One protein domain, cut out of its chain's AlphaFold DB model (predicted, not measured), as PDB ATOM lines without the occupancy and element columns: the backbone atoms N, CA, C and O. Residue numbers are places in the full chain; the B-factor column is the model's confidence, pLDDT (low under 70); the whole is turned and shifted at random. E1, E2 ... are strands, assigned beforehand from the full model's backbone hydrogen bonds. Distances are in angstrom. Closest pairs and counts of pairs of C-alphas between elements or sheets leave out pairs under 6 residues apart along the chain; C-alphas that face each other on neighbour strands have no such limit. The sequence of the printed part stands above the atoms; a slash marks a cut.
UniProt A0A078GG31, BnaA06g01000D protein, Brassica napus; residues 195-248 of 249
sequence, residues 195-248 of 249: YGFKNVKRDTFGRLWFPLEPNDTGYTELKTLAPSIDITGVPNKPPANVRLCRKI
ATOM      1  N   TYR A 195     157.070  92.828 158.290       62.66
ATOM      2  CA  TYR A 195     158.087  93.565 157.567       62.66
ATOM      3  C   TYR A 195     159.423  93.279 158.241       62.66
ATOM      4  O   TYR A 195     159.464  92.958 159.425       62.66
ATOM      5  N   GLY A 196     160.540  93.372 157.522       59.91
ATOM      6  CA  GLY A 196     161.847  92.918 158.009       59.91
ATOM      7  C   GLY A 196     162.440  93.675 159.213       59.91
ATOM      8  O   GLY A 196     163.651  93.760 159.357       59.91
ATOM      9  N   PHE A 197     161.655  94.279 160.097       65.12
ATOM     10  CA  PHE A 197     162.147  94.860 161.336       65.12
ATOM     11  C   PHE A 197     162.580  93.789 162.345       65.12
ATOM     12  O   PHE A 197     162.166  92.639 162.281       65.12
ATOM     13  N   LYS A 198     163.426  94.187 163.305       64.62
ATOM     14  CA  LYS A 198     163.818  93.341 164.449       64.62
ATOM     15  C   LYS A 198     162.817  93.387 165.606       64.62
ATOM     16  O   LYS A 198     162.708  92.435 166.356       64.62
ATOM     17  N   ASN A 199     162.125  94.516 165.751       73.06
ATOM     18  CA  ASN A 199     161.146  94.802 166.797       73.06
ATOM     19  C   ASN A 199     159.970  95.542 166.159       73.06
ATOM     20  O   ASN A 199     160.140  96.125 165.086       73.06
ATOM     21  N   VAL A 200     158.825  95.601 166.842       80.25
ATOM     22  CA  VAL A 200     157.703  96.438 166.393       80.25
ATOM     23  C   VAL A 200     158.174  97.885 166.263       80.25
ATOM     24  O   VAL A 200     158.727  98.466 167.201       80.25
ATOM     25  N   LYS A 201     157.986  98.467 165.081       83.25
ATOM     26  CA  LYS A 201     158.300  99.861 164.787       83.25
ATOM     27  C   LYS A 201     157.027 100.644 164.547       83.25
ATOM     28  O   LYS A 201     156.103 100.182 163.887       83.25
ATOM     29  N   ARG A 202     157.007 101.856 165.085       86.19
ATOM     30  CA  ARG A 202     155.962 102.837 164.838       86.19
ATOM     31  C   ARG A 202     156.517 103.906 163.917       86.19
ATOM     32  O   ARG A 202     157.593 104.432 164.191       86.19
ATOM     33  N   ASP A 203     155.805 104.204 162.840       87.88
ATOM     34  CA  ASP A 203     156.200 105.279 161.934       87.88
ATOM     35  C   ASP A 203     155.582 106.633 162.316       87.88
ATOM     36  O   ASP A 203     154.834 106.758 163.288       87.88
ATOM     37  N   THR A 204     155.905 107.667 161.540       87.44
ATOM     38  CA  THR A 204     155.445 109.049 161.754       87.44
ATOM     39  C   THR A 204     153.938 109.242 161.556       87.44
ATOM     40  O   THR A 204     153.403 110.288 161.928       87.44
ATOM     41  N   PHE A 205     153.252 108.243 160.997       90.50
ATOM     42  CA  PHE A 205     151.802 108.180 160.820       90.50
ATOM     43  C   PHE A 205     151.137 107.265 161.854       90.50
ATOM     44  O   PHE A 205     149.949 106.970 161.767       90.50
ATOM     45  N   GLY A 206     151.910 106.796 162.836       89.00
ATOM     46  CA  GLY A 206     151.431 105.952 163.913       89.00
ATOM     47  C   GLY A 206     151.210 104.496 163.526       89.00
ATOM     48  O   GLY A 206     150.787 103.743 164.404       89.00
ATOM     49  N   ARG A 207     151.500 104.064 162.290       90.12
ATOM     50  CA  ARG A 207     151.320 102.670 161.837       90.12
ATOM     51  C   ARG A 207     152.322 101.748 162.515       90.12
ATOM     52  O   ARG A 207     153.464 102.141 162.757       90.12
ATOM     53  N   LEU A 208     151.884 100.527 162.818       87.44
ATOM     54  CA  LEU A 208     152.708  99.499 163.453       87.44
ATOM     55  C   LEU A 208     153.237  98.509 162.415       87.44
ATOM     56  O   LEU A 208     152.464  97.779 161.788       87.44
ATOM     57  N   TRP A 209     154.559  98.471 162.311       84.69
ATOM     58  CA  TRP A 209     155.343  97.599 161.452       84.69
ATOM     59  C   TRP A 209     155.971  96.503 162.309       84.69
ATOM     60  O   TRP A 209     156.809  96.782 163.166       84.69
ATOM     61  N   PHE A 210     155.528  95.265 162.121       78.19
ATOM     62  CA  PHE A 210     155.920  94.139 162.965       78.19
ATOM     63  C   PHE A 210     157.124  93.404 162.379       78.19
ATOM     64  O   PHE A 210     157.285  93.427 161.159       78.19
ATOM     65  N   PRO A 211     157.978  92.806 163.229       74.44
ATOM     66  CA  PRO A 211     159.147  92.070 162.776       74.44
ATOM     67  C   PRO A 211     158.763  90.779 162.050       74.44
ATOM     68  O   PRO A 211     157.702  90.221 162.316       74.44
ATOM     69  N   LEU A 212     159.655  90.274 161.194       69.94
ATOM     70  CA  LEU A 212     159.573  88.889 160.725       69.94
ATOM     71  C   LEU A 212     159.723  87.934 161.910       69.94
ATOM     72  O   LEU A 212     160.562  88.160 162.788       69.94
ATOM     73  N   GLU A 213     158.937  86.859 161.922       68.12
ATOM     74  CA  GLU A 213     159.158  85.804 162.902       68.12
ATOM     75  C   GLU A 213     160.513  85.129 162.622       68.12
ATOM     76  O   GLU A 213     160.832  84.862 161.461       68.12
ATOM     77  N   PRO A 214     161.327  84.830 163.656       60.31
ATOM     78  CA  PRO A 214     162.674  84.278 163.478       60.31
ATOM     79  C   PRO A 214     162.748  82.996 162.633       60.31
ATOM     80  O   PRO A 214     163.805  82.698 162.085       60.31
ATOM     81  N   ASN A 215     161.636  82.258 162.530       62.19
ATOM     82  CA  ASN A 215     161.530  80.978 161.830       62.19
ATOM     83  C   ASN A 215     160.558  81.017 160.638       62.19
ATOM     84  O   ASN A 215     160.129  79.960 160.178       62.19
ATOM     85  N   ASP A 216     160.183  82.202 160.151       66.06
ATOM     86  CA  ASP A 216     159.314  82.303 158.980       66.06
ATOM     87  C   ASP A 216     160.079  81.867 157.718       66.06
ATOM     88  O   ASP A 216     160.867  82.616 157.140       66.06
ATOM     89  N   THR A 217     159.858  80.620 157.292       64.31
ATOM     90  CA  THR A 217     160.458  80.045 156.079       64.31
ATOM     91  C   THR A 217     159.868  80.627 154.797       64.31
ATOM     92  O   THR A 217     160.411  80.393 153.719       64.31
ATOM     93  N   GLY A 218     158.790  81.411 154.893       68.81
ATOM     94  CA  GLY A 218     158.163  82.083 153.763       68.81
ATOM     95  C   GLY A 218     158.939  83.298 153.261       68.81
ATOM     96  O   GLY A 218     158.577  83.845 152.218       68.81
ATOM     97  N   TYR A 219     160.001  83.737 153.949       69.06
ATOM     98  CA  TYR A 219     160.775  84.918 153.560       69.06
ATOM     99  C   TYR A 219     162.286  84.702 153.683       69.06
ATOM    100  O   TYR A 219     162.789  84.073 154.607       69.06
ATOM    101  N   THR A 220     163.044  85.287 152.755       69.44
ATOM    102  CA  THR A 220     164.505  85.420 152.855       69.44
ATOM    103  C   THR A 220     164.874  86.891 153.009       69.44
ATOM    104  O   THR A 220     164.475  87.728 152.192       69.44
ATOM    105  N   GLU A 221     165.657  87.221 154.041       70.62
ATOM    106  CA  GLU A 221     166.237  88.559 154.208       70.62
ATOM    107  C   GLU A 221     167.236  88.842 153.076       70.62
ATOM    108  O   GLU A 221     168.180  88.082 152.848       70.62
ATOM    109  N   LEU A 222     167.040  89.951 152.363       69.81
ATOM    110  CA  LEU A 222     167.974  90.412 151.344       69.81
ATOM    111  C   LEU A 222     169.069  91.246 152.013       69.81
ATOM    112  O   LEU A 222     168.796  92.245 152.679       69.81
ATOM    113  N   LYS A 223     170.332  90.856 151.816       67.81
ATOM    114  CA  LYS A 223     171.478  91.636 152.294       67.81
ATOM    115  C   LYS A 223     171.689  92.837 151.375       67.81
ATOM    116  O   LYS A 223     172.012  92.667 150.203       67.81
ATOM    117  N   THR A 224     171.538  94.040 151.918       69.50
ATOM    118  CA  THR A 224     171.894  95.297 151.251       69.50
ATOM    119  C   THR A 224     172.933  96.049 152.076       69.50
ATOM    120  O   THR A 224     172.920  95.981 153.305       69.50
ATOM    121  N   LEU A 225     173.847  96.746 151.398       73.44
ATOM    122  CA  LEU A 225     174.800  97.667 152.027       73.44
ATOM    123  C   LEU A 225     174.215  99.079 152.186       73.44
ATOM    124  O   LEU A 225     174.799  99.907 152.881       73.44
ATOM    125  N   ALA A 226     173.074  99.366 151.546       72.69
ATOM    126  CA  ALA A 226     172.417 100.659 151.654       72.69
ATOM    127  C   ALA A 226     171.775 100.824 153.047       72.69
ATOM    128  O   ALA A 226     171.074  99.917 153.502       72.69
ATOM    129  N   PRO A 227     171.966 101.974 153.723       69.88
ATOM    130  CA  PRO A 227     171.386 102.215 155.046       69.88
ATOM    131  C   PRO A 227     169.864 102.440 155.005       69.88
ATOM    132  O   PRO A 227     169.200 102.319 156.034       69.88
ATOM    133  N   SER A 228     169.315 102.769 153.832       77.38
ATOM    134  CA  SER A 228     167.892 103.027 153.605       77.38
ATOM    135  C   SER A 228     167.494 102.735 152.159       77.38
ATOM    136  O   SER A 228     168.341 102.690 151.266       77.38
ATOM    137  N   ILE A 229     166.192 102.575 151.934       80.12
ATOM    138  CA  ILE A 229     165.576 102.460 150.609       80.12
ATOM    139  C   ILE A 229     165.070 103.846 150.191       80.12
ATOM    140  O   ILE A 229     164.565 104.596 151.029       80.12
ATOM    141  N   ASP A 230     165.192 104.188 148.909       82.69
ATOM    142  CA  ASP A 230     164.516 105.363 148.358       82.69
ATOM    143  C   ASP A 230     163.007 105.101 148.285       82.69
ATOM    144  O   ASP A 230     162.548 104.187 147.600       82.69
ATOM    145  N   ILE A 231     162.242 105.885 149.041       84.19
ATOM    146  CA  ILE A 231     160.777 105.802 149.114       84.19
ATOM    147  C   ILE A 231     160.101 106.950 148.355       84.19
ATOM    148  O   ILE A 231     158.893 107.156 148.486       84.19
ATOM    149  N   THR A 232     160.865 107.723 147.581       84.94
ATOM    150  CA  THR A 232     160.343 108.848 146.807       84.94
ATOM    151  C   THR A 232     159.318 108.346 145.791       84.94
ATOM    152  O   THR A 232     159.591 107.450 144.999       84.94
ATOM    153  N   GLY A 233     158.105 108.903 145.837       83.06
ATOM    154  CA  GLY A 233     157.005 108.497 144.957       83.06
ATOM    155  C   GLY A 233     156.370 107.140 145.291       83.06
ATOM    156  O   GLY A 233     155.468 106.714 144.574       83.06
ATOM    157  N   VAL A 234     156.792 106.462 146.369       85.62
ATOM    158  CA  VAL A 234     156.163 105.208 146.806       85.62
ATOM    159  C   VAL A 234     154.828 105.515 147.502       85.62
ATOM    160  O   VAL A 234     154.815 106.258 148.493       85.62
ATOM    161  N   PRO A 235     153.701 104.928 147.047       84.75
ATOM    162  CA  PRO A 235     152.400 105.132 147.673       84.75
ATOM    163  C   PRO A 235     152.415 104.787 149.162       84.75
ATOM    164  O   PRO A 235     153.118 103.880 149.607       84.75
ATOM    165  N   ASN A 236     151.601 105.492 149.948       87.50
ATOM    166  CA  ASN A 236     151.465 105.278 151.393       87.50
ATOM    167  C   ASN A 236     152.754 105.496 152.205       87.50
ATOM    168  O   ASN A 236     152.745 105.191 153.396       87.50
ATOM    169  N   LYS A 237     153.842 106.020 151.625       89.00
ATOM    170  CA  LYS A 237     155.030 106.509 152.354       89.00
ATOM    171  C   LYS A 237     155.526 105.535 153.447       89.00
ATOM    172  O   LYS A 237     155.448 105.868 154.635       89.00
ATOM    173  N   PRO A 238     155.932 104.296 153.111       86.81
ATOM    174  CA  PRO A 238     156.448 103.350 154.102       86.81
ATOM    175  C   PRO A 238     157.770 103.859 154.713       86.81
ATOM    176  O   PRO A 238     158.426 104.715 154.122       86.81
ATOM    177  N   PRO A 239     158.210 103.352 155.877       84.38
ATOM    178  CA  PRO A 239     159.491 103.751 156.454       84.38
ATOM    179  C   PRO A 239     160.674 103.380 155.546       84.38
ATOM    180  O   PRO A 239     160.767 102.259 155.054       84.38
ATOM    181  N   ALA A 240     161.638 104.288 155.384       81.56
ATOM    182  CA  ALA A 240     162.817 104.055 154.538       81.56
ATOM    183  C   ALA A 240     163.806 103.017 155.112       81.56
ATOM    184  O   ALA A 240     164.689 102.537 154.405       81.56
ATOM    185  N   ASN A 241     163.678 102.676 156.396       75.62
ATOM    186  CA  ASN A 241     164.537 101.729 157.111       75.62
ATOM    187  C   ASN A 241     163.915 100.327 157.267       75.62
ATOM    188  O   ASN A 241     164.381  99.543 158.098       75.62
ATOM    189  N   VAL A 242     162.857 100.008 156.511       69.94
ATOM    190  CA  VAL A 242     162.332  98.637 156.412       69.94
ATOM    191  C   VAL A 242     163.428  97.751 155.818       69.94
ATOM    192  O   VAL A 242     164.040  98.118 154.816       69.94
ATOM    193  N   ARG A 243     163.701  96.578 156.406       66.50
ATOM    194  CA  ARG A 243     164.612  95.630 155.750       66.50
ATOM    195  C   ARG A 243     163.927  94.998 154.547       66.50
ATOM    196  O   ARG A 243     162.759  94.620 154.613       66.50
ATOM    197  N   LEU A 244     164.689  94.853 153.471       67.06
ATOM    198  CA  LEU A 244     164.239  94.184 152.261       67.06
ATOM    199  C   LEU A 244     164.138  92.679 152.516       67.06
ATOM    200  O   LEU A 244     165.121  92.026 152.866       67.06
ATOM    201  N   CYS A 245     162.952  92.127 152.304       67.31
ATOM    202  CA  CYS A 245     162.694  90.700 152.418       67.31
ATOM    203  C   CYS A 245     162.022  90.230 151.132       67.31
ATOM    204  O   CYS A 245     161.136  90.899 150.603       67.31
ATOM    205  N   ARG A 246     162.460  89.084 150.612       65.12
ATOM    206  CA  ARG A 246     161.839  88.439 149.458       65.12
ATOM    207  C   ARG A 246     160.965  87.301 149.957       65.12
ATOM    208  O   ARG A 246     161.476  86.414 150.635       65.12
ATOM    209  N   LYS A 247     159.682  87.310 149.592       65.81
ATOM    210  CA  LYS A 247     158.801  86.160 149.808       65.81
ATOM    211  C   LYS A 247     159.286  84.985 148.957       65.81
ATOM    212  O   LYS A 247     159.521  85.155 147.757       65.81
ATOM    213  N   ILE A 248     159.480  83.834 149.583       64.62
ATOM    214  CA  ILE A 248     159.755  82.574 148.902       64.62
ATOM    215  C   ILE A 248     158.396  82.032 148.422       64.62
ATOM    216  O   ILE A 248     157.467  82.002 149.232       64.62
TER     217      ILE A 248
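Overview. This is residues 195 to 248 of the 249 residues of the protein "BnaA06g01000D protein" of Brassica napus (UniProt A0A078GG31). With little regular structure, the model is mainly loops: a small antiparallel ribbon, E3 and E4, is joined by a long loop, residues 222 to 244, while E1, E2 and the loop between them form a second arm. The printed part has 54 residues, 13 of them in four named strands, E1 to E4, and no named helix; the class is all strand. It is only just compact, close to loose, with a radius of gyration of the C-alphas of 11.6 A and spans of 29 by 23 by 18 A.

Along the chain. E3 is residues 219 to 221, 6.6 A long, and E4 is 245 to 247, 6.5 A, ending at C-alpha 247 (158.801, 86.160, 149.808). E1 is 195 to 197, 5.7 A, from C-alpha 195 (158.087, 93.565, 157.567); E2 is 208 to 211, 9.9 A.

Arrangement. E3 and E4 form an antiparallel hairpin at 157 degrees, with N 220 and O 246 2.9 A apart, within hydrogen-bond range. E1 and E2 pair with no named strand; their closest C-alphas, Phe 197 and Pro 211, are 4.3 A apart. Residues 201 to 202 pair antiparallel with 208 to 209 of E2. E2 is apart from E3 and E4.

Size, cuts and confidence. The C-alphas of Asn 215 and Gly 233, the two farthest apart, are 32.6 A apart. The printed part has no cut; the link E3 to E4 is long. Mean pLDDT of the printed part is 75.4, with 24 residues under 70, among them 212 to 220 and 242 to 248.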